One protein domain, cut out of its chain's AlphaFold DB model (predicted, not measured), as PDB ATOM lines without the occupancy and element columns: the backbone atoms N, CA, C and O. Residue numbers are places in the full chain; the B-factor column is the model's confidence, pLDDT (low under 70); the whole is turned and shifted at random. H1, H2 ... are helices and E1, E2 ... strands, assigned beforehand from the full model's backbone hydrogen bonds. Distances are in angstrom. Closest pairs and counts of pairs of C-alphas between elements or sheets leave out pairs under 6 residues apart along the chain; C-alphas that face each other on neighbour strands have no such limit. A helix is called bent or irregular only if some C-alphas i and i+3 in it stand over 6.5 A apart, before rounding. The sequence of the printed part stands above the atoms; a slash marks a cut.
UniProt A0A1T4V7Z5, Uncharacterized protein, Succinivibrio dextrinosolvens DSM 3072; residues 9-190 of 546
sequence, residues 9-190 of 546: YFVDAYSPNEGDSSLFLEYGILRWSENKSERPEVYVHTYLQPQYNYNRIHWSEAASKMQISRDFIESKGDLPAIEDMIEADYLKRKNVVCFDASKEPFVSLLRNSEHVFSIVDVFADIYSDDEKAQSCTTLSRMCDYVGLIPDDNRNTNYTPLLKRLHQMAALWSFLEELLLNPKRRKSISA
ATOM      1  N   TYR A   9     168.139 155.340  89.894       96.06
ATOM      2  CA  TYR A   9     167.589 155.026  88.582       96.06
ATOM      3  C   TYR A   9     166.170 154.487  88.746       96.06
ATOM      4  O   TYR A   9     165.970 153.504  89.448       96.06
ATOM      5  N   PHE A  10     165.186 155.124  88.123       96.88
ATOM      6  CA  PHE A  10     163.796 154.669  88.132       96.88
ATOM      7  C   PHE A  10     163.529 153.926  86.840       96.88
ATOM      8  O   PHE A  10     163.758 154.502  85.784       96.88
ATOM      9  N   VAL A  11     163.058 152.684  86.909       96.12
ATOM     10  CA  VAL A  11     162.792 151.862  85.720       96.12
ATOM     11  C   VAL A  11     161.340 151.412  85.672       96.12
ATOM     12  O   VAL A  11     160.756 151.055  86.698       96.12
ATOM     13  N   ASP A  12     160.776 151.419  84.467       94.56
ATOM     14  CA  ASP A  12     159.448 150.891  84.184       94.56
ATOM     15  C   ASP A  12     159.369 150.378  82.736       94.56
ATOM     16  O   ASP A  12     160.142 150.787  81.863       94.56
ATOM     17  N   ALA A  13     158.432 149.464  82.496       92.19
ATOM     18  CA  ALA A  13     158.174 148.872  81.190       92.19
ATOM     19  C   ALA A  13     156.667 148.661  81.010       92.19
ATOM     20  O   ALA A  13     155.980 148.185  81.917       92.19
ATOM     21  N   TYR A  14     156.144 148.997  79.831       91.38
ATOM     22  CA  TYR A  14     154.724 148.842  79.529       91.38
ATOM     23  C   TYR A  14     154.450 147.558  78.747       91.38
ATOM     24  O   TYR A  14     154.997 147.364  77.659       91.38
ATOM     25  N   SER A  15     153.546 146.726  79.272       88.19
ATOM     26  CA  SER A  15     152.906 145.629  78.545       88.19
ATOM     27  C   SER A  15     151.386 145.845  78.537       88.19
ATOM     28  O   SER A  15     150.804 146.041  79.608       88.19
ATOM     29  N   PRO A  16     150.724 145.810  77.366       82.81
ATOM     30  CA  PRO A  16     149.265 145.875  77.254       82.81
ATOM     31  C   PRO A  16     148.573 144.568  77.674       82.81
ATOM     32  O   PRO A  16     147.354 144.530  77.811       82.81
ATOM     33  N   ASN A  17     149.336 143.491  77.867       82.00
ATOM     34  CA  ASN A  17     148.837 142.194  78.290       82.00
ATOM     35  C   ASN A  17     149.356 141.929  79.707       82.00
ATOM     36  O   ASN A  17     150.502 141.515  79.888       82.00
ATOM     37  N   GLU A  18     148.524 142.180  80.722       70.50
ATOM     38  CA  GLU A  18     148.906 141.931  82.117       70.50
ATOM     39  C   GLU A  18     149.414 140.490  82.305       70.50
ATOM     40  O   GLU A  18     148.733 139.522  81.967       70.50
ATOM     41  N   GLY A  19     150.624 140.353  82.853       67.00
ATOM     42  CA  GLY A  19     151.246 139.059  83.151       67.00
ATOM     43  C   GLY A  19     151.969 138.373  81.986       67.00
ATOM     44  O   GLY A  19     152.596 137.343  82.225       67.00
ATOM     45  N   ASP A  20     151.941 138.919  80.764       73.81
ATOM     46  CA  ASP A  20     152.750 138.399  79.653       73.81
ATOM     47  C   ASP A  20     154.101 139.123  79.589       73.81
ATOM     48  O   ASP A  20     154.194 140.288  79.191       73.81
ATOM     49  N   SER A  21     155.153 138.414  80.004       69.38
ATOM     50  CA  SER A  21     156.518 138.932  80.116       69.38
ATOM     51  C   SER A  21     157.248 139.086  78.776       69.38
ATOM     52  O   SER A  21     158.421 139.445  78.772       69.38
ATOM     53  N   SER A  22     156.598 138.790  77.647       71.62
ATOM     54  CA  SER A  22     157.217 138.852  76.313       71.62
ATOM     55  C   SER A  22     156.627 139.929  75.395       71.62
ATOM     56  O   SER A  22     157.123 140.139  74.289       71.62
ATOM     57  N   LEU A  23     155.572 140.625  75.836       85.75
ATOM     58  CA  LEU A  23     154.788 141.549  75.004       85.75
ATOM     59  C   LEU A  23     154.950 143.019  75.420       85.75
ATOM     60  O   LEU A  23     153.991 143.789  75.386       85.75
ATOM     61  N   PHE A  24     156.155 143.422  75.817       89.19
ATOM     62  CA  PHE A  24     156.436 144.818  76.154       89.19
ATOM     63  C   PHE A  24     156.523 145.690  74.900       89.19
ATOM     64  O   PHE A  24     157.083 145.275  73.889       89.19
ATOM     65  N   LEU A  25     155.980 146.906  74.982       90.69
ATOM     66  CA  LEU A  25     155.933 147.864  73.868       90.69
ATOM     67  C   LEU A  25     156.722 149.148  74.130       90.69
ATOM     68  O   LEU A  25     157.000 149.898  73.199       90.69
ATOM     69  N   GLU A  26     157.083 149.422  75.381       92.31
ATOM     70  CA  GLU A  26     157.818 150.628  75.753       92.31
ATOM     71  C   GLU A  26     158.665 150.367  76.999       92.31
ATOM     72  O   GLU A  26     158.222 149.679  77.926       92.31
ATOM     73  N   TYR A  27     159.870 150.931  77.025       92.75
ATOM     74  CA  TYR A  27     160.814 150.832  78.133       92.75
ATOM     75  C   TYR A  27     161.419 152.199  78.452       92.75
ATOM     76  O   TYR A  27     161.790 152.956  77.549       92.75
ATOM     77  N   GLY A  28     161.539 152.506  79.743       93.00
ATOM     78  CA  GLY A  28     162.056 153.784  80.210       93.00
ATOM     79  C   GLY A  28     162.884 153.666  81.485       93.00
ATOM     80  O   GLY A  28     162.562 152.899  82.393       93.00
ATOM     81  N   ILE A  29     163.936 154.481  81.562       93.69
ATOM     82  CA  ILE A  29     164.739 154.697  82.762       93.69
ATOM     83  C   ILE A  29     164.886 156.200  82.992       93.69
ATOM     84  O   ILE A  29     165.381 156.908  82.115       93.69
ATOM     85  N   LEU A  30     164.544 156.684  84.186       93.75
ATOM     86  CA  LEU A  30     164.952 158.011  84.650       93.75
ATOM     87  C   LEU A  30     166.193 157.904  85.526       93.75
ATOM     88  O   LEU A  30     166.319 156.975  86.322       93.75
ATOM     89  N   ARG A  31     167.085 158.886  85.436       91.94
ATOM     90  CA  ARG A  31     168.219 159.057  86.342       91.94
ATOM     91  C   ARG A  31     167.971 160.272  87.224       91.94
ATOM     92  O   ARG A  31     167.677 161.356  86.734       91.94
ATOM     93  N   TRP A  32     168.142 160.111  88.528       91.25
ATOM     94  CA  TRP A  32     168.074 161.210  89.478       91.25
ATOM     95  C   TRP A  32     169.426 161.399  90.154       91.25
ATOM     96  O   TRP A  32     169.950 160.484  90.794       91.25
ATOM     97  N   SER A  33     170.012 162.577  89.948       85.88
ATOM     98  CA  SER A  33     171.349 162.925  90.420       85.88
ATOM     99  C   SER A  33     171.474 162.849  91.943       85.88
ATOM    100  O   SER A  33     170.504 162.988  92.682       85.88
ATOM    101  N   GLU A  34     172.707 162.686  92.419       80.12
ATOM    102  CA  GLU A  34     173.033 162.544  93.848       80.12
ATOM    103  C   GLU A  34     172.507 163.690  94.720       80.12
ATOM    104  O   GLU A  34     172.091 163.468  95.853       80.12
ATOM    105  N   ASN A  35     172.524 164.917  94.197       74.19
ATOM    106  CA  ASN A  35     172.063 166.107  94.907       74.19
ATOM    107  C   ASN A  35     170.537 166.288  94.877       74.19
ATOM    108  O   ASN A  35     170.036 167.127  95.623       74.19
ATOM    109  N   LYS A  36     169.822 165.547  94.014       78.38
ATOM    110  CA  LYS A  36     168.363 165.597  93.822       78.38
ATOM    111  C   LYS A  36     167.791 167.021  93.705       78.38
ATOM    112  O   LYS A  36     166.634 167.258  94.038       78.38
ATOM    113  N   SER A  37     168.608 167.976  93.250       75.00
ATOM    114  CA  SER A  37     168.253 169.401  93.186       75.00
ATOM    115  C   SER A  37     167.454 169.758  91.937       75.00
ATOM    116  O   SER A  37     166.833 170.812  91.880       75.00
ATOM    117  N   GLU A  38     167.506 168.891  90.930       79.44
ATOM    118  CA  GLU A  38     166.786 169.020  89.669       79.44
ATOM    119  C   GLU A  38     165.850 167.821  89.484       79.44
ATOM    120  O   GLU A  38     165.968 166.798  90.171       79.44
ATOM    121  N   ARG A  39     164.901 167.954  88.553       87.62
ATOM    122  CA  ARG A  39     164.011 166.860  88.154       87.62
ATOM    123  C   ARG A  39     164.832 165.689  87.589       87.62
ATOM    124  O   ARG A  39     165.831 165.956  86.922       87.62
ATOM    125  N   PRO A  40     164.418 164.423  87.800       89.62
ATOM    126  CA  PRO A  40     165.033 163.290  87.116       89.62
ATOM    127  C   PRO A  40     165.118 163.506  85.595       89.62
ATOM    128  O   PRO A  40     164.187 164.022  84.977       89.62
ATOM    129  N   GLU A  41     166.244 163.120  85.001       87.12
ATOM    130  CA  GLU A  41     166.477 163.167  83.555       87.12
ATOM    131  C   GLU A  41     166.098 161.829  82.912       87.12
ATOM    132  O   GLU A  41     166.236 160.772  83.533       87.12
ATOM    133  N   VAL A  42     165.638 161.854  81.660       88.06
ATOM    134  CA  VAL A  42     165.398 160.622  80.897       88.06
ATOM    135  C   VAL A  42     166.749 160.031  80.507       88.06
ATOM    136  O   VAL A  42     167.485 160.612  79.715       88.06
ATOM    137  N   TYR A  43     167.086 158.882  81.092       86.12
ATOM    138  CA  TYR A  43     168.360 158.196  80.878       86.12
ATOM    139  C   TYR A  43     168.285 157.199  79.722       86.12
ATOM    140  O   TYR A  43     169.189 157.141  78.898       86.12
ATOM    141  N   VAL A  44     167.195 156.432  79.646       87.88
ATOM    142  CA  VAL A  44     166.888 155.537  78.523       87.88
ATOM    143  C   VAL A  44     165.406 155.671  78.211       87.88
ATOM    144  O   VAL A  44     164.585 155.691  79.123       87.88
ATOM    145  N   HIS A  45     165.057 155.736  76.930       89.44
ATOM    146  CA  HIS A  45     163.678 155.615  76.469       89.44
ATOM    147  C   HIS A  45     163.660 155.000  75.075       89.44
ATOM    148  O   HIS A  45     164.444 155.396  74.208       89.44
ATOM    149  N   THR A  46     162.807 153.999  74.876       89.31
ATOM    150  CA  THR A  46     162.649 153.337  73.582       89.31
ATOM    151  C   THR A  46     161.302 152.629  73.487       89.31
ATOM    152  O   THR A  46     160.746 152.188  74.498       89.31
ATOM    153  N   TYR A  47     160.796 152.499  72.262       90.06
ATOM    154  CA  TYR A  47     159.737 151.542  71.969       90.06
ATOM    155  C   TYR A  47     160.337 150.163  71.758       90.06
ATOM    156  O   TYR A  47     161.474 150.034  71.308       90.06
ATOM    157  N   LEU A  48     159.553 149.149  72.090       88.31
ATOM    158  CA  LEU A  48     159.973 147.766  72.002       88.31
ATOM    159  C   LEU A  48     159.174 147.028  70.942       88.31
ATOM    160  O   LEU A  48     157.973 147.254  70.767       88.31
ATOM    161  N   GLN A  49     159.864 146.121  70.269       86.75
ATOM    162  CA  GLN A  49     159.292 145.227  69.288       86.75
ATOM    163  C   GLN A  49     159.189 143.816  69.879       86.75
ATOM    164  O   GLN A  49     160.207 143.155  70.093       86.75
ATOM    165  N   PRO A  50     157.970 143.317  70.150       81.75
ATOM    166  CA  PRO A  50     157.792 141.969  70.675       81.75
ATOM    167  C   PRO A  50     158.320 140.921  69.691       81.75
ATOM    168  O   PRO A  50     157.973 140.935  68.508       81.75
ATOM    169  N   GLN A  51     159.133 139.975  70.167       70.38
ATOM    170  CA  GLN A  51     159.723 138.945  69.299       70.38
ATOM    171  C   GLN A  51     158.692 137.912  68.816       70.38
ATOM    172  O   GLN A  51     158.845 137.317  67.748       70.38
ATOM    173  N   TYR A  52     157.614 137.705  69.580       69.06
ATOM    174  CA  TYR A  52     156.611 136.678  69.317       69.06
ATOM    175  C   TYR A  52     155.183 137.231  69.408       69.06
ATOM    176  O   TYR A  52     154.888 138.137  70.175       69.06
ATOM    177  N   ASN A  53     154.256 136.613  68.667       70.12
ATOM    178  CA  ASN A  53     152.809 136.735  68.884       70.12
ATOM    179  C   ASN A  53     152.193 138.154  68.809       70.12
ATOM    180  O   ASN A  53     151.261 138.444  69.554       70.12
ATOM    181  N   TYR A  54     152.589 138.988  67.838       73.62
ATOM    182  CA  TYR A  54     151.988 140.316  67.560       73.62
ATOM    183  C   TYR A  54     150.458 140.371  67.590       73.62
ATOM    184  O   TYR A  54     149.852 141.362  67.992       73.62
ATOM    185  N   ASN A  55     149.819 139.293  67.144       76.75
ATOM    186  CA  ASN A  55     148.365 139.205  67.064       76.75
ATOM    187  C   ASN A  55     147.684 139.041  68.434       76.75
ATOM    188  O   ASN A  55     146.464 139.140  68.506       76.75
ATOM    189  N   ARG A  56     148.438 138.759  69.506       81.75
ATOM    190  CA  ARG A  56     147.915 138.620  70.878       81.75
ATOM    191  C   ARG A  56     147.932 139.925  71.666       81.75
ATOM    192  O   ARG A  56     147.315 139.990  72.725       81.75
ATOM    193  N   ILE A  57     148.623 140.940  71.160       85.44
ATOM    194  CA  ILE A  57     148.738 142.244  71.804       85.44
ATOM    195  C   ILE A  57     147.366 142.922  71.820       85.44
ATOM    196  O   ILE A  57     146.688 143.011  70.791       85.44
ATOM    197  N   HIS A  58     146.959 143.436  72.981       88.19
ATOM    198  CA  HIS A  58     145.749 144.247  73.121       88.19
ATOM    199  C   HIS A  58     145.959 145.659  72.546       88.19
ATOM    200  O   HIS A  58     146.086 146.650  73.265       88.19
ATOM    201  N   TRP A  59     145.986 145.763  71.214       89.38
ATOM    202  CA  TRP A  59     146.283 147.010  70.499       89.38
ATOM    203  C   TRP A  59     145.311 148.156  70.797       89.38
ATOM    204  O   TRP A  59     145.719 149.312  70.793       89.38
ATOM    205  N   SER A  60     144.042 147.863  71.095       88.06
ATOM    206  CA  SER A  60     143.072 148.889  71.502       88.06
ATOM    207  C   SER A  60     143.453 149.555  72.828       88.06
ATOM    208  O   SER A  60     143.266 150.761  72.996       88.06
ATOM    209  N   GLU A  61     144.017 148.792  73.763       87.00
ATOM    210  CA  GLU A  61     144.487 149.293  75.051       87.00
ATOM    211  C   GLU A  61     145.790 150.080  74.900       87.00
ATOM    212  O   GLU A  61     145.883 151.203  75.391       87.00
ATOM    213  N   ALA A  62     146.757 149.546  74.146       89.06
ATOM    214  CA  ALA A  62     147.995 150.256  73.820       89.06
ATOM    215  C   ALA A  62     147.727 151.602  73.121       89.06
ATOM    216  O   ALA A  62     148.272 152.628  73.530       89.06
ATOM    217  N   ALA A  63     146.823 151.631  72.137       89.56
ATOM    218  CA  ALA A  63     146.491 152.849  71.404       89.56
ATOM    219  C   ALA A  63     145.749 153.877  72.272       89.56
ATOM    220  O   ALA A  63     146.022 155.068  72.179       89.56
ATOM    221  N   SER A  64     144.824 153.441  73.132       87.44
ATOM    222  CA  SER A  64     144.030 154.368  73.955       87.44
ATOM    223  C   SER A  64     144.772 154.889  75.186       87.44
ATOM    224  O   SER A  64     144.607 156.056  75.535       87.44
ATOM    225  N   LYS A  65     145.575 154.048  75.853       85.00
ATOM    226  CA  LYS A  65     146.257 154.408  77.108       85.00
ATOM    227  C   LYS A  65     147.672 154.927  76.905       85.00
ATOM    228  O   LYS A  65     148.088 155.804  77.650       85.00
ATOM    229  N   MET A  66     148.393 154.380  75.928       86.94
ATOM    230  CA  MET A  66     149.810 154.689  75.695       86.94
ATOM    231  C   MET A  66     150.055 155.429  74.381       86.94
ATOM    232  O   MET A  66     151.170 155.878  74.152       86.94
ATOM    233  N   GLN A  67     149.027 155.574  73.533       89.19
ATOM    234  CA  GLN A  67     149.133 156.141  72.182       89.19
ATOM    235  C   GLN A  67     150.097 155.362  71.272       89.19
ATOM    236  O   GLN A  67     150.646 155.903  70.317       89.19
ATOM    237  N   ILE A  68     150.269 154.064  71.535       89.56
ATOM    238  CA  ILE A  68     151.117 153.174  70.735       89.56
ATOM    239  C   ILE A  68     150.220 152.368  69.794       89.56
ATOM    240  O   ILE A  68     149.406 151.558  70.244       89.56
ATOM    241  N   SER A  69     150.364 152.586  68.485       88.19
ATOM    242  CA  SER A  69     149.622 151.846  67.458       88.19
ATOM    243  C   SER A  69     150.432 150.679  66.892       88.19
ATOM    244  O   SER A  69     151.663 150.661  66.941       88.19
ATOM    245  N   ARG A  70     149.720 149.701  66.320       87.50
ATOM    246  CA  ARG A  70     150.334 148.569  65.617       87.50
ATOM    247  C   ARG A  70     151.184 149.041  64.444       87.50
ATOM    248  O   ARG A  70     152.351 148.679  64.358       87.50
ATOM    249  N   ASP A  71     150.602 149.887  63.600       86.19
ATOM    250  CA  ASP A  71     151.257 150.419  62.407       86.19
ATOM    251  C   ASP A  71     152.538 151.180  62.768       86.19
ATOM    252  O   ASP A  71     153.540 151.061  62.072       86.19
ATOM    253  N   PHE A  72     152.538 151.911  63.890       85.25
ATOM    254  CA  PHE A  72     153.727 152.606  64.374       85.25
ATOM    255  C   PHE A  72     154.870 151.629  64.689       85.25
ATOM    256  O   PHE A  72     155.965 151.795  64.153       85.25
ATOM    257  N   ILE A  73     154.612 150.584  65.488       84.62
ATOM    258  CA  ILE A  73     155.624 149.570  65.829       84.62
ATOM    259  C   ILE A  73     156.082 148.802  64.581       84.62
ATOM    260  O   ILE A  73     157.278 148.633  64.382       84.62
ATOM    261  N   GLU A  74     155.160 148.383  63.708       79.31
ATOM    262  CA  GLU A  74     155.499 147.633  62.486       79.31
ATOM    263  C   GLU A  74     156.264 148.483  61.457       79.31
ATOM    264  O   GLU A  74     157.085 147.952  60.711       79.31
ATOM    265  N   SER A  75     156.038 149.801  61.425       73.38
ATOM    266  CA  SER A  75     156.765 150.714  60.534       73.38
ATOM    267  C   SER A  75     158.214 150.972  60.963       73.38
ATOM    268  O   SER A  75     159.049 151.317  60.124       73.38
ATOM    269  N   LYS A  76     158.540 150.790  62.251       72.31
ATOM    270  CA  LYS A  76     159.901 150.937  62.778       72.31
ATOM    271  C   LYS A  76     160.595 149.570  62.789       72.31
ATOM    272  O   LYS A  76     160.597 148.868  63.790       72.31
ATOM    273  N   GLY A  77     161.172 149.199  61.644       59.56
ATOM    274  CA  GLY A  77     161.680 147.845  61.371       59.56
ATOM    275  C   GLY A  77     162.858 147.332  62.215       59.56
ATOM    276  O   GLY A  77     163.142 146.143  62.121       59.56
ATOM    277  N   ASP A  78     163.507 148.182  63.021       70.94
ATOM    278  CA  ASP A  78     164.725 147.851  63.789       70.94
ATOM    279  C   ASP A  78     164.589 148.130  65.303       70.94
ATOM    280  O   ASP A  78     165.575 148.391  65.991       70.94
ATOM    281  N   LEU A  79     163.369 148.124  65.846       80.69
ATOM    282  CA  LEU A  79     163.159 148.344  67.280       80.69
ATOM    283  C   LEU A  79     163.686 147.155  68.111       80.69
ATOM    284  O   LEU A  79     163.487 146.000  67.732       80.69
ATOM    285  N   PRO A  80     164.318 147.403  69.272       84.50
ATOM    286  CA  PRO A  80     164.818 146.334  70.124       84.50
ATOM    287  C   PRO A  80     163.674 145.605  70.835       84.50
ATOM    288  O   PRO A  80     162.606 146.163  71.088       84.50
ATOM    289  N   ALA A  81     163.917 144.365  71.228       86.69
ATOM    290  CA  ALA A  81     163.065 143.614  72.133       86.69
ATOM    291  C   ALA A  81     163.425 143.880  73.607       86.69
ATOM    292  O   ALA A  81     164.440 144.502  73.932       86.69
ATOM    293  N   ILE A  82     162.598 143.391  74.536       87.62
ATOM    294  CA  ILE A  82     162.889 143.520  75.973       87.62
ATOM    295  C   ILE A  82     164.143 142.726  76.363       87.62
ATOM    296  O   ILE A  82     164.907 143.155  77.226       87.62
ATOM    297  N   GLU A  83     164.392 141.600  75.695       87.81
ATOM    298  CA  GLU A  83     165.580 140.767  75.877       87.81
ATOM    299  C   GLU A  83     166.859 141.544  75.549       87.81
ATOM    300  O   GLU A  83     167.838 141.444  76.289       87.81
ATOM    301  N   ASP A  84     166.817 142.397  74.525       86.94
ATOM    302  CA  ASP A  84     167.937 143.260  74.152       86.94
ATOM    303  C   ASP A  84     168.223 144.305  75.247       86.94
ATOM    304  O   ASP A  84     169.379 144.629  75.527       86.94
ATOM    305  N   MET A  85     167.184 144.809  75.934       87.44
ATOM    306  CA  MET A  85     167.357 145.713  77.085       87.44
ATOM    307  C   MET A  85     167.990 144.998  78.283       87.44
ATOM    308  O   MET A  85     168.794 145.595  79.004       87.44
ATOM    309  N   ILE A  86     167.629 143.729  78.502       88.88
ATOM    310  CA  ILE A  86     168.209 142.885  79.555       88.88
ATOM    311  C   ILE A  86     169.685 142.609  79.250       88.88
ATOM    312  O   ILE A  86     170.522 142.722  80.147       88.88
ATOM    313  N   GLU A  87     170.022 142.296  77.998       88.00
ATOM    314  CA  GLU A  87     171.402 142.053  77.569       88.00
ATOM    315  C   GLU A  87     172.274 143.314  77.669       88.00
ATOM    316  O   GLU A  87     173.414 143.238  78.138       88.00
ATOM    317  N   ALA A  88     171.733 144.481  77.303       86.12
ATOM    318  CA  ALA A  88     172.430 145.760  77.429       86.12
ATOM    319  C   ALA A  88     172.774 146.124  78.890       86.12
ATOM    320  O   ALA A  88     173.714 146.889  79.123       86.12
ATOM    321  N   ASP A  89     172.037 145.576  79.867       87.44
ATOM    322  CA  ASP A  89     172.295 145.674  81.310       87.44
ATOM    323  C   ASP A  89     172.549 147.119  81.787       87.44
ATOM    324  O   ASP A  89     173.486 147.425  82.534       87.44
ATOM    325  N   TYR A  90     171.689 148.050  81.350       88.06
ATOM    326  CA  TYR A  90     171.789 149.476  81.685       88.06
ATOM    327  C   TYR A  90     171.797 149.757  83.190       88.06
ATOM    328  O   TYR A  90     172.211 150.842  83.599       88.06
ATOM    329  N   LEU A  91     171.313 148.825  84.010       92.88
ATOM    330  CA  LEU A  91     171.124 148.966  85.453       92.88
ATOM    331  C   LEU A  91     172.240 148.299  86.276       92.88
ATOM    332  O   LEU A  91     172.244 148.382  87.506       92.88
ATOM    333  N   LYS A  92     173.241 147.713  85.610       94.06
ATOM    334  CA  LYS A  92     174.401 147.084  86.242       94.06
ATOM    335  C   LYS A  92     175.073 147.986  87.272       94.06
ATOM    336  O   LYS A  92     175.525 149.084  86.944       94.06
ATOM    337  N   ARG A  93     175.232 147.475  88.500       93.50
ATOM    338  CA  ARG A  93     175.884 148.164  89.632       93.50
ATOM    339  C   ARG A  93     175.293 149.553  89.926       93.50
ATOM    340  O   ARG A  93     176.021 150.467  90.302       93.50
ATOM    341  N   LYS A  94     173.992 149.735  89.695       94.44
ATOM    342  CA  LYS A  94     173.272 150.974  90.010       94.44
ATOM    343  C   LYS A  94     172.274 150.750  91.142       94.44
ATOM    344  O   LYS A  94     171.887 149.617  91.427       94.44
ATOM    345  N   ASN A  95     171.855 151.849  91.765       95.12
ATOM    346  CA  ASN A  95     170.764 151.869  92.734       95.12
ATOM    347  C   ASN A  95     169.457 152.106  91.990       95.12
ATOM    348  O   ASN A  95     169.283 153.163  91.376       95.12
ATOM    349  N   VAL A  96     168.562 151.130  92.031       96.50
ATOM    350  CA  VAL A  96     167.375 151.108  91.183       96.50
ATOM    351  C   VAL A  96     166.111 151.115  92.021       96.50
ATOM    352  O   VAL A  96     165.996 150.380  92.997       96.50
ATOM    353  N   VAL A  97     165.152 151.933  91.609       96.56
ATOM    354  CA  VAL A  97     163.794 151.972  92.138       96.56
ATOM    355  C   VAL A  97     162.848 151.501  91.036       96.56
ATOM    356  O   VAL A  97     162.850 152.036  89.928       96.56
ATOM    357  N   CYS A  98     162.018 150.510  91.334       96.06
ATOM    358  CA  CYS A  98     160.952 150.051  90.448       96.06
ATOM    359  C   CYS A  98     159.640 149.953  91.229       96.06
ATOM    360  O   CYS A  98     159.626 149.985  92.463       96.06
ATOM    361  N   PHE A  99     158.514 149.848  90.522       94.81
ATOM    362  CA  PHE A  99     157.225 149.764  91.203       94.81
ATOM    363  C   PHE A  99     157.119 148.451  91.997       94.81
ATOM    364  O   PHE A  99     156.981 148.473  93.220       94.81
ATOM    365  N   ASP A 100     157.306 147.319  91.321       92.50
ATOM    366  CA  ASP A 100     157.235 145.972  91.893       92.50
ATOM    367  C   ASP A 100     158.410 145.134  91.368       92.50
ATOM    368  O   ASP A 100     158.462 144.801  90.186       92.50
ATOM    369  N   ALA A 101     159.381 144.837  92.239       91.62
ATOM    370  CA  ALA A 101     160.593 144.104  91.861       91.62
ATOM    371  C   ALA A 101     160.355 142.593  91.689       91.62
ATOM    372  O   ALA A 101     161.222 141.893  91.168       91.62
ATOM    373  N   SER A 102     159.203 142.082  92.135       88.12
ATOM    374  CA  SER A 102     158.901 140.646  92.160       88.12
ATOM    375  C   SER A 102     158.344 140.103  90.839       88.12
ATOM    376  O   SER A 102     158.213 138.888  90.678       88.12
ATOM    377  N   LYS A 103     158.012 140.986  89.890       86.50
ATOM    378  CA  LYS A 103     157.378 140.640  88.611       86.50
ATOM    379  C   LYS A 103     158.351 140.744  87.441       86.50
ATOM    380  O   LYS A 103     159.238 141.593  87.428       86.50
ATOM    381  N   GLU A 104     158.155 139.916  86.419       82.94
ATOM    382  CA  GLU A 104     158.852 140.095  85.139       82.94
ATOM    383  C   GLU A 104     158.351 141.365  84.413       82.94
ATOM    384  O   GLU A 104     157.176 141.719  84.553       82.94
ATOM    385  N   PRO A 105     159.229 142.084  83.683       84.06
ATOM    386  CA  PRO A 105     160.601 141.726  83.319       84.06
ATOM    387  C   PRO A 105     161.632 142.205  84.362       84.06
ATOM    388  O   PRO A 105     162.839 142.131  84.138       84.06
ATOM    389  N   PHE A 106     161.177 142.760  85.492       89.25
ATOM    390  CA  PHE A 106     162.030 143.449  86.458       89.25
ATOM    391  C   PHE A 106     162.973 142.497  87.185       89.25
ATOM    392  O   PHE A 106     164.131 142.847  87.388       89.25
ATOM    393  N   VAL A 107     162.540 141.274  87.496       88.50
ATOM    394  CA  VAL A 107     163.432 140.242  88.055       88.50
ATOM    395  C   VAL A 107     164.664 140.047  87.161       88.50
ATOM    396  O   VAL A 107     165.796 140.033  87.653       88.50
ATOM    397  N   SER A 108     164.455 139.970  85.845       89.56
ATOM    398  CA  SER A 108     165.527 139.810  84.862       89.56
ATOM    399  C   SER A 108     166.352 141.090  84.666       89.56
ATOM    400  O   SER A 108     167.580 141.043  84.747       89.56
ATOM    401  N   LEU A 109     165.698 142.242  84.478       89.25
ATOM    402  CA  LEU A 109     166.348 143.546  84.260       89.25
ATOM    403  C   LEU A 109     167.206 144.005  85.445       89.25
ATOM    404  O   LEU A 109     168.193 144.716  85.263       89.25
ATOM    405  N   LEU A 110     166.816 143.645  86.668       92.81
ATOM    406  CA  LEU A 110     167.422 144.164  87.893       92.81
ATOM    407  C   LEU A 110     168.525 143.263  88.451       92.81
ATOM    408  O   LEU A 110     169.210 143.671  89.389       92.81
ATOM    409  N   ARG A 111     168.736 142.075  87.868       92.69
ATOM    410  CA  ARG A 111     169.607 141.010  88.394       92.69
ATOM    411  C   ARG A 111     171.023 141.465  88.759       92.69
ATOM    412  O   ARG A 111     171.588 140.961  89.725       92.69
ATOM    413  N   ASN A 112     171.593 142.388  87.985       93.69
ATOM    414  CA  ASN A 112     172.968 142.869  88.162       93.69
ATOM    415  C   ASN A 112     173.053 144.256  88.827       93.69
ATOM    416  O   ASN A 112     174.132 144.860  88.855       93.69
ATOM    417  N   SER A 113     171.941 144.773  89.352       95.25
ATOM    418  CA  SER A 113     171.895 146.044  90.085       95.25
ATOM    419  C   SER A 113     172.620 145.932  91.430       95.25
ATOM    420  O   SER A 113     172.731 144.849  91.999       95.25
ATOM    421  N   GLU A 114     173.127 147.050  91.952       94.31
ATOM    422  CA  GLU A 114     173.789 147.074  93.267       94.31
ATOM    423  C   GLU A 114     172.761 147.020  94.400       94.31
ATOM    424  O   GLU A 114     172.857 146.194  95.311       94.31
ATOM    425  N   HIS A 115     171.743 147.876  94.309       94.00
ATOM    426  CA  HIS A 115     170.621 147.925  95.238       94.00
ATOM    427  C   HIS A 115     169.318 148.056  94.455       94.00
ATOM    428  O   HIS A 115     169.248 148.808  93.483       94.00
ATOM    429  N   VAL A 116     168.291 147.332  94.895       95.19
ATOM    430  CA  VAL A 116     166.959 147.334  94.287       95.19
ATOM    431  C   VAL A 116     165.942 147.679  95.361       95.19
ATOM    432  O   VAL A 116     165.895 147.031  96.405       95.19
ATOM    433  N   PHE A 117     165.128 148.694  95.093       95.12
ATOM    434  CA  PHE A 117     164.045 149.132  95.958       95.12
ATOM    435  C   PHE A 117     162.710 148.960  95.230       95.12
ATOM    436  O   PHE A 117     162.502 149.538  94.162       95.12
ATOM    437  N   SER A 118     161.797 148.188  95.822       95.94
ATOM    438  CA  SER A 118     160.412 148.110  95.356       95.94
ATOM    439  C   SER A 118     159.558 149.131  96.099       95.94
ATOM    440  O   SER A 118     159.512 149.136  97.329       95.94
ATOM    441  N   ILE A 119     158.855 149.981  95.347       96.06
ATOM    442  CA  ILE A 119     157.891 150.931  95.916       96.06
ATOM    443  C   ILE A 119     156.785 150.183  96.666       96.06
ATOM    444  O   ILE A 119     156.422 150.616  97.754       96.06
ATOM    445  N   VAL A 120     156.278 149.072  96.118       95.25
ATOM    446  CA  VAL A 120     155.225 148.266  96.757       95.25
ATOM    447  C   VAL A 120     155.666 147.759  98.128       95.25
ATOM    448  O   VAL A 120     154.948 147.980  99.103       95.25
ATOM    449  N   ASP A 121     156.855 147.161  98.218       94.19
ATOM    450  CA  ASP A 121     157.367 146.613  99.480       94.19
ATOM    451  C   ASP A 121     157.603 147.724 100.513       94.19
ATOM    452  O   ASP A 121     157.127 147.649 101.645       94.19
ATOM    453  N   VAL A 122     158.260 148.816 100.107       94.25
ATOM    454  CA  VAL A 122     158.543 149.952 100.999       94.25
ATOM    455  C   VAL A 122     157.257 150.632 101.472       94.25
ATOM    456  O   VAL A 122     157.154 151.030 102.634       94.25
ATOM    457  N   PHE A 123     156.262 150.770 100.596       93.12
ATOM    458  CA  PHE A 123     154.963 151.325 100.959       93.12
ATOM    459  C   PHE A 123     154.248 150.423 101.972       93.12
ATOM    460  O   PHE A 123     153.753 150.916 102.989       93.12
ATOM    461  N   ALA A 124     154.240 149.109 101.734       92.50
ATOM    462  CA  ALA A 124     153.649 148.138 102.645       92.50
ATOM    463  C   ALA A 124     154.336 148.153 104.022       92.50
ATOM    464  O   ALA A 124     153.643 148.126 105.040       92.50
ATOM    465  N   ASP A 125     155.662 148.288 104.062       91.31
ATOM    466  CA  ASP A 125     156.440 148.374 105.300       91.31
ATOM    467  C   ASP A 125     156.148 149.662 106.088       91.31
ATOM    468  O   ASP A 125     155.924 149.622 107.300       91.31
ATOM    469  N   ILE A 126     156.112 150.821 105.419       90.00
ATOM    470  CA  ILE A 126     155.845 152.116 106.075       90.00
ATOM    471  C   ILE A 126     154.429 152.161 106.660       90.00
ATOM    472  O   ILE A 126     154.223 152.749 107.731       90.00
ATOM    473  N   TYR A 127     153.459 151.567 105.962       89.50
ATOM    474  CA  TYR A 127     152.038 151.601 106.307       89.50
ATOM    475  C   TYR A 127     151.497 150.256 106.811       89.50
ATOM    476  O   TYR A 127     150.312 149.967 106.650       89.50
ATOM    477  N   SER A 128     152.338 149.424 107.432       89.00
ATOM    478  CA  SER A 128     151.988 148.055 107.853       89.00
ATOM    479  C   SER A 128     150.780 147.958 108.801       89.00
ATOM    480  O   SER A 128     150.167 146.903 108.924       89.00
ATOM    481  N   ASP A 129     150.451 149.044 109.499       88.12
ATOM    482  CA  ASP A 129     149.353 149.179 110.465       88.12
ATOM    483  C   ASP A 129     148.111 149.916 109.914       88.12
ATOM    484  O   ASP A 129     147.170 150.157 110.670       88.12
ATOM    485  N   ASP A 130     148.081 150.283 108.626       88.31
ATOM    486  CA  ASP A 130     146.941 150.961 107.989       88.31
ATOM    487  C   ASP A 130     146.319 150.104 106.874       88.31
ATOM    488  O   ASP A 130     146.819 150.047 105.752       88.31
ATOM    489  N   GLU A 131     145.176 149.476 107.164       88.88
ATOM    490  CA  GLU A 131     144.453 148.622 106.209       88.88
ATOM    491  C   GLU A 131     144.051 149.349 104.914       88.88
ATOM    492  O   GLU A 131     144.038 148.741 103.840       88.88
ATOM    493  N   LYS A 132     143.742 150.654 104.979       88.25
ATOM    494  CA  LYS A 132     143.383 151.425 103.781       88.25
ATOM    495  C   LYS A 132     144.602 151.619 102.893       88.25
ATOM    496  O   LYS A 132     144.483 151.433 101.685       88.25
ATOM    497  N   ALA A 133     145.752 151.928 103.484       87.88
ATOM    498  CA  ALA A 133     147.010 152.027 102.753       87.88
ATOM    499  C   ALA A 133     147.386 150.683 102.109       87.88
ATOM    500  O   ALA A 133     147.698 150.639 100.924       87.88
ATOM    501  N   GLN A 134     147.272 149.575 102.849       88.38
ATOM    502  CA  GLN A 134     147.576 148.230 102.337       88.38
ATOM    503  C   GLN A 134     146.685 147.819 101.152       88.38
ATOM    504  O   GLN A 134     147.094 147.028 100.305       88.38
ATOM    505  N   SER A 135     145.472 148.372 101.048       90.25
ATOM    506  CA  SER A 135     144.577 148.126  99.908       90.25
ATOM    507  C   SER A 135     144.987 148.854  98.613       90.25
ATOM    508  O   SER A 135     144.464 148.558  97.529       90.25
ATOM    509  N   CYS A 136     145.930 149.799  98.690       91.69
ATOM    510  CA  CYS A 136     146.451 150.535  97.544       91.69
ATOM    511  C   CYS A 136     147.515 149.709  96.808       91.69
ATOM    512  O   CYS A 136     148.699 149.832  97.083       91.69
ATOM    513  N   THR A 137     147.107 148.889  95.835       88.25
ATOM    514  CA  THR A 137     148.012 147.987  95.088       88.25
ATOM    515  C   THR A 137     148.556 148.555  93.773       88.25
ATOM    516  O   THR A 137     149.357 147.906  93.101       88.25
ATOM    517  N   THR A 138     148.126 149.753  93.371       91.00
ATOM    518  CA  THR A 138     148.553 150.414  92.128       91.00
ATOM    519  C   THR A 138     149.189 151.765  92.423       91.00
ATOM    520  O   THR A 138     148.840 152.410  93.414       91.00
ATOM    521  N   LEU A 139     150.076 152.228  91.536       92.19
ATOM    522  CA  LEU A 139     150.767 153.509  91.702       92.19
ATOM    523  C   LEU A 139     149.790 154.673  91.904       92.19
ATOM    524  O   LEU A 139     149.958 155.445  92.839       92.19
ATOM    525  N   SER A 140     148.750 154.771  91.069       90.50
ATOM    526  CA  SER A 140     147.743 155.834  91.186       90.50
ATOM    527  C   SER A 140     147.051 155.810  92.551       90.50
ATOM    528  O   SER A 140     146.992 156.845  93.200       90.50
ATOM    529  N   ARG A 141     146.629 154.637  93.048       91.94
ATOM    530  CA  ARG A 141     145.981 154.536  94.367       91.94
ATOM    531  C   ARG A 141     146.924 154.896  95.515       91.94
ATOM    532  O   ARG A 141     146.492 155.526  96.475       91.94
ATOM    533  N   MET A 142     148.196 154.504  95.426       92.44
ATOM    534  CA  MET A 142     149.211 154.893  96.410       92.44
ATOM    535  C   MET A 142     149.436 156.409  96.405       92.44
ATOM    536  O   MET A 142     149.459 157.014  97.473       92.44
ATOM    537  N   CYS A 143     149.541 157.026  95.222       90.06
ATOM    538  CA  CYS A 143     149.686 158.476  95.070       90.06
ATOM    539  C   CYS A 143     148.479 159.238  95.630       90.06
ATOM    540  O   CYS A 143     148.660 160.192  96.385       90.06
ATOM    541  N   ASP A 144     147.264 158.781  95.318       88.19
ATOM    542  CA  ASP A 144     146.022 159.374  95.820       88.19
ATOM    543  C   ASP A 144     145.950 159.286  97.348       88.19
ATOM    544  O   ASP A 144     145.597 160.256  98.019       88.19
ATOM    545  N   TYR A 145     146.335 158.136  97.912       88.75
ATOM    546  CA  TYR A 145     146.343 157.919  99.357       88.75
ATOM    547  C   TYR A 145     147.310 158.869 100.082       88.75
ATOM    548  O   TYR A 145     146.967 159.394 101.143       88.75
ATOM    549  N   VAL A 146     148.495 159.130  99.516       85.69
ATOM    550  CA  VAL A 146     149.455 160.086 100.100       85.69
ATOM    551  C   VAL A 146     149.150 161.550  99.753       85.69
ATOM    552  O   VAL A 146     149.804 162.447 100.283       85.69
ATOM    553  N   GLY A 147     148.154 161.811  98.899       82.56
ATOM    554  CA  GLY A 147     147.744 163.159  98.502       82.56
ATOM    555  C   GLY A 147     148.677 163.837  97.491       82.56
ATOM    556  O   GLY A 147     148.821 165.063  97.516       82.56
ATOM    557  N   LEU A 148     149.326 163.065  96.611       85.50
ATOM    558  CA  LEU A 148     150.025 163.627  95.451       85.50
ATOM    559  C   LEU A 148     149.010 164.218  94.461       85.50
ATOM    560  O   LEU A 148     147.944 163.650  94.231       85.50
ATOM    561  N   ILE A 149     149.343 165.372  93.878       84.44
ATOM    562  CA  ILE A 149     148.481 166.056  92.903       84.44
ATOM    563  C   ILE A 149     148.321 165.167  91.647       84.44
ATOM    564  O   ILE A 149     149.295 164.529  91.231       84.44
ATOM    565  N   PRO A 150     147.121 165.102  91.036       82.12
ATOM    566  CA  PRO A 150     146.908 164.376  89.781       82.12
ATOM    567  C   PRO A 150     147.719 164.966  88.612       82.12
ATOM    568  O   PRO A 150     148.249 166.071  88.711       82.12
ATOM    569  N   ASP A 151     147.808 164.228  87.502       81.50
ATOM    570  CA  ASP A 151     148.479 164.714  86.285       81.50
ATOM    571  C   ASP A 151     147.840 166.011  85.764       81.50
ATOM    572  O   ASP A 151     146.617 166.185  85.811       81.50
ATOM    573  N   ASP A 152     148.676 166.889  85.211       77.19
ATOM    574  CA  ASP A 152     148.230 168.011  84.395       77.19
ATOM    575  C   ASP A 152     148.278 167.578  82.922       77.19
ATOM    576  O   ASP A 152     149.336 167.516  82.290       77.19
ATOM    577  N   ASN A 153     147.107 167.275  82.356       80.44
ATOM    578  CA  ASN A 153     146.956 166.794  80.976       80.44
ATOM    579  C   ASN A 153     147.440 167.795  79.903       80.44
ATOM    580  O   ASN A 153     147.347 167.503  78.712       80.44
ATOM    581  N   ARG A 154     147.938 168.973  80.295       86.06
ATOM    582  CA  ARG A 154     148.539 169.975  79.405       86.06
ATOM    583  C   ARG A 154     149.941 169.615  78.918       86.06
ATOM    584  O   ARG A 154     150.408 170.215  77.955       86.06
ATOM    585  N   ASN A 155     150.637 168.675  79.561       88.25
ATOM    586  CA  ASN A 155     151.885 168.156  79.007       88.25
ATOM    587  C   ASN A 155     151.585 167.122  77.911       88.25
ATOM    588  O   ASN A 155     151.032 166.054  78.201       88.25
ATOM    589  N   THR A 156     151.978 167.440  76.677       87.75
ATOM    590  CA  THR A 156     151.778 166.601  75.482       87.75
ATOM    591  C   THR A 156     153.064 165.953  74.979       87.75
ATOM    592  O   THR A 156     153.004 165.121  74.086       87.75
ATOM    593  N   ASN A 157     154.213 166.318  75.549       89.06
ATOM    594  CA  ASN A 157     155.530 165.889  75.074       89.06
ATOM    595  C   ASN A 157     156.017 164.568  75.673       89.06
ATOM    596  O   ASN A 157     156.890 163.932  75.097       89.06
ATOM    597  N   TYR A 158     155.517 164.162  76.842       90.75
ATOM    598  CA  TYR A 158     155.955 162.922  77.486       90.75
ATOM    599  C   TYR A 158     154.958 161.797  77.260       90.75
ATOM    600  O   TYR A 158     153.748 161.971  77.443       90.75
ATOM    601  N   THR A 159     155.494 160.614  76.970       92.50
ATOM    602  CA  THR A 159     154.694 159.396  76.901       92.50
ATOM    603  C   THR A 159     154.082 159.068  78.268       92.50
ATOM    604  O   THR A 159     154.633 159.439  79.316       92.50
ATOM    605  N   PRO A 160     152.959 158.334  78.310       93.19
ATOM    606  CA  PRO A 160     152.352 157.938  79.576       93.19
ATOM    607  C   PRO A 160     153.284 157.098  80.471       93.19
ATOM    608  O   PRO A 160     153.212 157.227  81.695       93.19
ATOM    609  N   LEU A 161     154.211 156.310  79.902       93.94
ATOM    610  CA  LEU A 161     155.235 155.590  80.675       93.94
ATOM    611  C   LEU A 161     156.200 156.562  81.365       93.94
ATOM    612  O   LEU A 161     156.478 156.419  82.556       93.94
ATOM    613  N   LEU A 162     156.697 157.575  80.649       93.31
ATOM    614  CA  LEU A 162     157.607 158.562  81.231       93.31
ATOM    615  C   LEU A 162     156.913 159.424  82.293       93.31
ATOM    616  O   LEU A 162     157.525 159.742  83.315       93.31
ATOM    617  N   LYS A 163     155.631 159.761  82.101       93.81
ATOM    618  CA  LYS A 163     154.807 160.410  83.136       93.81
ATOM    619  C   LYS A 163     154.700 159.537  84.386       93.81
ATOM    620  O   LYS A 163     154.953 160.008  85.494       93.81
ATOM    621  N   ARG A 164     154.409 158.246  84.203       93.69
ATOM    622  CA  ARG A 164     154.347 157.257  85.286       93.69
ATOM    623  C   ARG A 164     155.678 157.136  86.037       93.69
ATOM    624  O   ARG A 164     155.674 157.121  87.264       93.69
ATOM    625  N   LEU A 165     156.811 157.146  85.338       95.50
ATOM    626  CA  LEU A 165     158.142 157.152  85.953       95.50
ATOM    627  C   LEU A 165     158.406 158.405  86.810       95.50
ATOM    628  O   LEU A 165     158.961 158.296  87.905       95.50
ATOM    629  N   HIS A 166     157.984 159.592  86.364       94.38
ATOM    630  CA  HIS A 166     158.091 160.816  87.172       94.38
ATOM    631  C   HIS A 166     157.184 160.762  88.405       94.38
ATOM    632  O   HIS A 166     157.598 161.153  89.499       94.38
ATOM    633  N   GLN A 167     155.979 160.209  88.259       93.31
ATOM    634  CA  GLN A 167     155.078 159.964  89.380       93.31
ATOM    635  C   GLN A 167     155.680 158.965  90.389       93.31
ATOM    636  O   GLN A 167     155.602 159.190  91.597       93.31
ATOM    637  N   MET A 168     156.359 157.909  89.919       95.25
ATOM    638  CA  MET A 168     157.122 156.987  90.773       95.25
ATOM    639  C   MET A 168     158.247 157.702  91.526       95.25
ATOM    640  O   MET A 168     158.415 157.468  92.720       95.25
ATOM    641  N   ALA A 169     158.992 158.593  90.866       94.19
ATOM    642  CA  ALA A 169     160.047 159.374  91.511       94.19
ATOM    643  C   ALA A 169     159.497 160.336  92.579       94.19
ATOM    644  O   ALA A 169     160.084 160.467  93.656       94.19
ATOM    645  N   ALA A 170     158.343 160.956  92.321       92.12
ATOM    646  CA  ALA A 170     157.648 161.803  93.287       92.12
ATOM    647  C   ALA A 170     157.182 161.008  94.518       92.12
ATOM    648  O   ALA A 170     157.439 161.426  95.649       92.12
ATOM    649  N   LEU A 171     156.565 159.840  94.309       92.25
ATOM    650  CA  LEU A 171     156.168 158.949  95.401       92.25
ATOM    651  C   LEU A 171     157.388 158.442  96.179       92.25
ATOM    652  O   LEU A 171     157.381 158.456  97.404       92.25
ATOM    653  N   TRP A 172     158.462 158.049  95.495       93.06
ATOM    654  CA  TRP A 172     159.690 157.608  96.154       93.06
ATOM    655  C   TRP A 172     160.311 158.700  97.026       93.06
ATOM    656  O   TRP A 172     160.672 158.418  98.160       93.06
ATOM    657  N   SER A 173     160.383 159.943  96.538       89.56
ATOM    658  CA  SER A 173     160.867 161.094  97.317       89.56
ATOM    659  C   SER A 173     160.124 161.231  98.653       89.56
ATOM    660  O   SER A 173     160.722 161.453  99.707       89.56
ATOM    661  N   PHE A 174     158.808 161.019  98.617       87.94
ATOM    662  CA  PHE A 174     157.959 161.025  99.799       87.94
ATOM    663  C   PHE A 174     158.236 159.835 100.733       87.94
ATOM    664  O   PHE A 174     158.394 160.018 101.941       87.94
ATOM    665  N   LEU A 175     158.316 158.615 100.190       89.81
ATOM    666  CA  LEU A 175     158.583 157.407 100.978       89.81
ATOM    667  C   LEU A 175     159.982 157.438 101.607       89.81
ATOM    668  O   LEU A 175     160.140 157.075 102.769       89.81
ATOM    669  N   GLU A 176     160.983 157.929 100.882       88.50
ATOM    670  CA  GLU A 176     162.353 158.088 101.364       88.50
ATOM    671  C   GLU A 176     162.425 159.059 102.554       88.50
ATOM    672  O   GLU A 176     163.050 158.742 103.568       88.50
ATOM    673  N   GLU A 177     161.720 160.194 102.494       84.69
ATOM    674  CA  GLU A 177     161.616 161.125 103.626       84.69
ATOM    675  C   GLU A 177     160.957 160.465 104.849       84.69
ATOM    676  O   GLU A 177     161.377 160.702 105.985       84.69
ATOM    677  N   LEU A 178     159.960 159.596 104.645       86.62
ATOM    678  CA  LEU A 178     159.330 158.841 105.731       86.62
ATOM    679  C   LEU A 178     160.238 157.754 106.314       86.62
ATOM    680  O   LEU A 178     160.228 157.564 107.530       86.62
ATOM    681  N   LEU A 179     161.052 157.084 105.495       86.88
ATOM    682  CA  LEU A 179     162.060 156.131 105.973       86.88
ATOM    683  C   LEU A 179     163.123 156.825 106.832       86.88
ATOM    684  O   LEU A 179     163.541 156.288 107.861       86.88
ATOM    685  N   LEU A 180     163.545 158.026 106.433       83.88
ATOM    686  CA  LEU A 180     164.509 158.833 107.183       83.88
ATOM    687  C   LEU A 180     163.888 159.438 108.449       83.88
ATOM    688  O   LEU A 180     164.559 159.536 109.478       83.88
ATOM    689  N   ASN A 181     162.602 159.799 108.401       83.25
ATOM    690  CA  ASN A 181     161.888 160.457 109.493       83.25
ATOM    691  C   ASN A 181     160.531 159.790 109.824       83.25
ATOM    692  O   ASN A 181     159.486 160.439 109.691       83.25
ATOM    693  N   PRO A 182     160.495 158.563 110.390       79.50
ATOM    694  CA  PRO A 182     159.244 157.812 110.599       79.50
ATOM    695  C   PRO A 182     158.201 158.539 111.461       79.50
ATOM    696  O   PRO A 182     156.992 158.397 111.278       79.50
ATOM    697  N   LYS A 183     158.656 159.392 112.390       76.44
ATOM    698  CA  LYS A 183     157.787 160.203 113.261       76.44
ATOM    699  C   LYS A 183     156.950 161.236 112.493       76.44
ATOM    700  O   LYS A 183     155.946 161.704 113.027       76.44
ATOM    701  N   ARG A 184     157.339 161.592 111.261       70.50
ATOM    702  CA  ARG A 184     156.638 162.568 110.412       70.50
ATOM    703  C   ARG A 184     155.466 161.975 109.628       70.50
ATOM    704  O   ARG A 184     154.722 162.735 109.010       70.50
ATOM    705  N   ARG A 185     155.225 160.659 109.708       71.19
ATOM    706  CA  ARG A 185     154.124 159.976 109.004       71.19
ATOM    707  C   ARG A 185     152.754 160.628 109.229       71.19
ATOM    708  O   ARG A 185     152.003 160.779 108.277       71.19
ATOM    709  N   LYS A 186     152.460 161.089 110.455       61.44
ATOM    710  CA  LYS A 186     151.190 161.766 110.802       61.44
ATOM    711  C   LYS A 186     151.121 163.246 110.406       61.44
ATOM    712  O   LYS A 186     150.031 163.793 110.310       61.44
ATOM    713  N   SER A 187     152.267 163.911 110.238       58.22
ATOM    714  CA  SER A 187     152.339 165.335 109.874       58.22
ATOM    715  C   SER A 187     152.410 165.560 108.365       58.22
ATOM    716  O   SER A 187     152.064 166.633 107.892       58.22
ATOM    717  N   ILE A 188     152.882 164.561 107.618       60.06
ATOM    718  CA  ILE A 188     153.063 164.620 106.164       60.06
ATOM    719  C   ILE A 188     151.784 164.174 105.422       60.06
ATOM    720  O   ILE A 188     151.526 164.642 104.318       60.06
ATOM    721  N   SER A 189     150.934 163.356 106.050       53.47
ATOM    722  CA  SER A 189     149.702 162.790 105.470       53.47
ATOM    723  C   SER A 189     148.576 163.797 105.169       53.47
ATOM    724  O   SER A 189     147.526 163.402 104.676       53.47
ATOM    725  N   ALA A 190     148.758 165.086 105.467       46.00
ATOM    726  CA  ALA A 190     147.805 166.149 105.150       46.00
ATOM    727  C   ALA A 190     148.557 167.377 104.605       46.00
ATOM    728  O   ALA A 190     148.832 168.327 105.335       46.00
TER     729      ALA A 190
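Overview. This is residues 9 to 190 of the 546 residues of an uncharacterized protein of Succinivibrio dextrinosolvens DSM 3072 (UniProt A0A1T4V7Z5). A twisted five-stranded sheet has one long helix, H8, lying slantwise over one face and running on beyond the sheet. Short helices gather toward both ends of the long axis, H1 and H2 at one and H5, H6, H7 and H9 at the other, while H3 and H4 graze the sheet. The printed part has 182 residues, with nine named helices and five named strands in the order E1 E2 E3 H1 H2 H3 E4 H4 E5 H5 H6 H7 H8 H9; the sheet is mixed, E3 E2 E1 E4 E5, and the class is mixed, helices and strands. The whole is compact, with a radius of gyration of the C-alphas of 17.0 A, yet elongated, spanning 53 by 34 by 30 A.

Arrangement. E1, residues 9 to 14, E2, residues 26 to 32, and E3, residues 41 to 47, form a meander, each strand the antiparallel neighbour of the one before, in two hairpins. N 10 and O 30 are 2.8 A apart, and N 29 and O 44 are 2.8 A apart. E4, residues 95 to 98, is parallel to E1 at 32 degrees, with N 97 and O 9 2.8 A apart. E4, H4, residues 106 to 109, and E5, residues 115 to 118, make a strand-helix-strand unit, two parallel neighbour strands joined through a helix, with a right-handed crossover; N 96 and O 115 are 2.8 A apart. H8, residues 160 to 180, is on one face, making two layers, sheet and helix, at a height over the sheet of 8.4 A. It lies over E2 and E1, at 39 degrees to E1 on the local plane; its closest C-alphas to E1 are Leu 165 and Phe 10, 6.5 A. H8 is the hub: it touches H5, residues 119 to 126, at a shallow tilt of 24 degrees, the same way, closest at C-alphas 172 and 119, 6.9 A. With 3 pairs of C-alphas within 8 A each, it only just touches H7, residues 139 to 146, closest at C-alphas 171 and 143, 6.5 A, and H1, residues 59 to 66, closest at C-alphas 160 and 66, 5.7 A. H2, residues 70 to 75, is close to but not clearly touching H1, with C-alphas 59 and 70 6.5 A apart. H3, residues 82 to 88, only grazes the sheet, as does H4; they only just touch, with 3 pairs within 8 A, closest at C-alphas 86 and 109, 5.1 A. H6, residues 131 to 134, is close to but not clearly touching H5, C-alphas 134 and 124 being 6.1 A apart. H9, residues 182 to 188, is likewise close to but not clearly touching H8, C-alphas 185 and 178 being 6.3 A apart. Every O i to N i+4 pair is within hydrogen-bond range in H1, H2, H3, H5, H7 and H8; H9 has 1 of 3, with 2 of 4 O i to N i+3 pairs, and H4 and H6 are too short for an i+4 pair.

Along the chain. E1 begins at C-alpha 9, (167.589, 155.026, 88.582), and is 16.9 A long; E2 is 20.1 A and E3 17.7 A. H8 is 30.2 A long, from C-alpha 160 at (152.352, 157.938, 79.576). H9 is irregular, with C-alphas 183 and 186 7.2 A apart, and ends at C-alpha 188, (153.063, 164.620, 106.164).

Size, cuts and confidence. The two C-alphas farthest apart, Ser 75 and Lys 183, are 53.6 A apart. The printed part has no cut; the links E1 to E2, E3 to H1 and H7 to H8 are long. Mean pLDDT of the printed part is 86.5; residues 19, 21, 52, 77 and 186 to 190 are under 70.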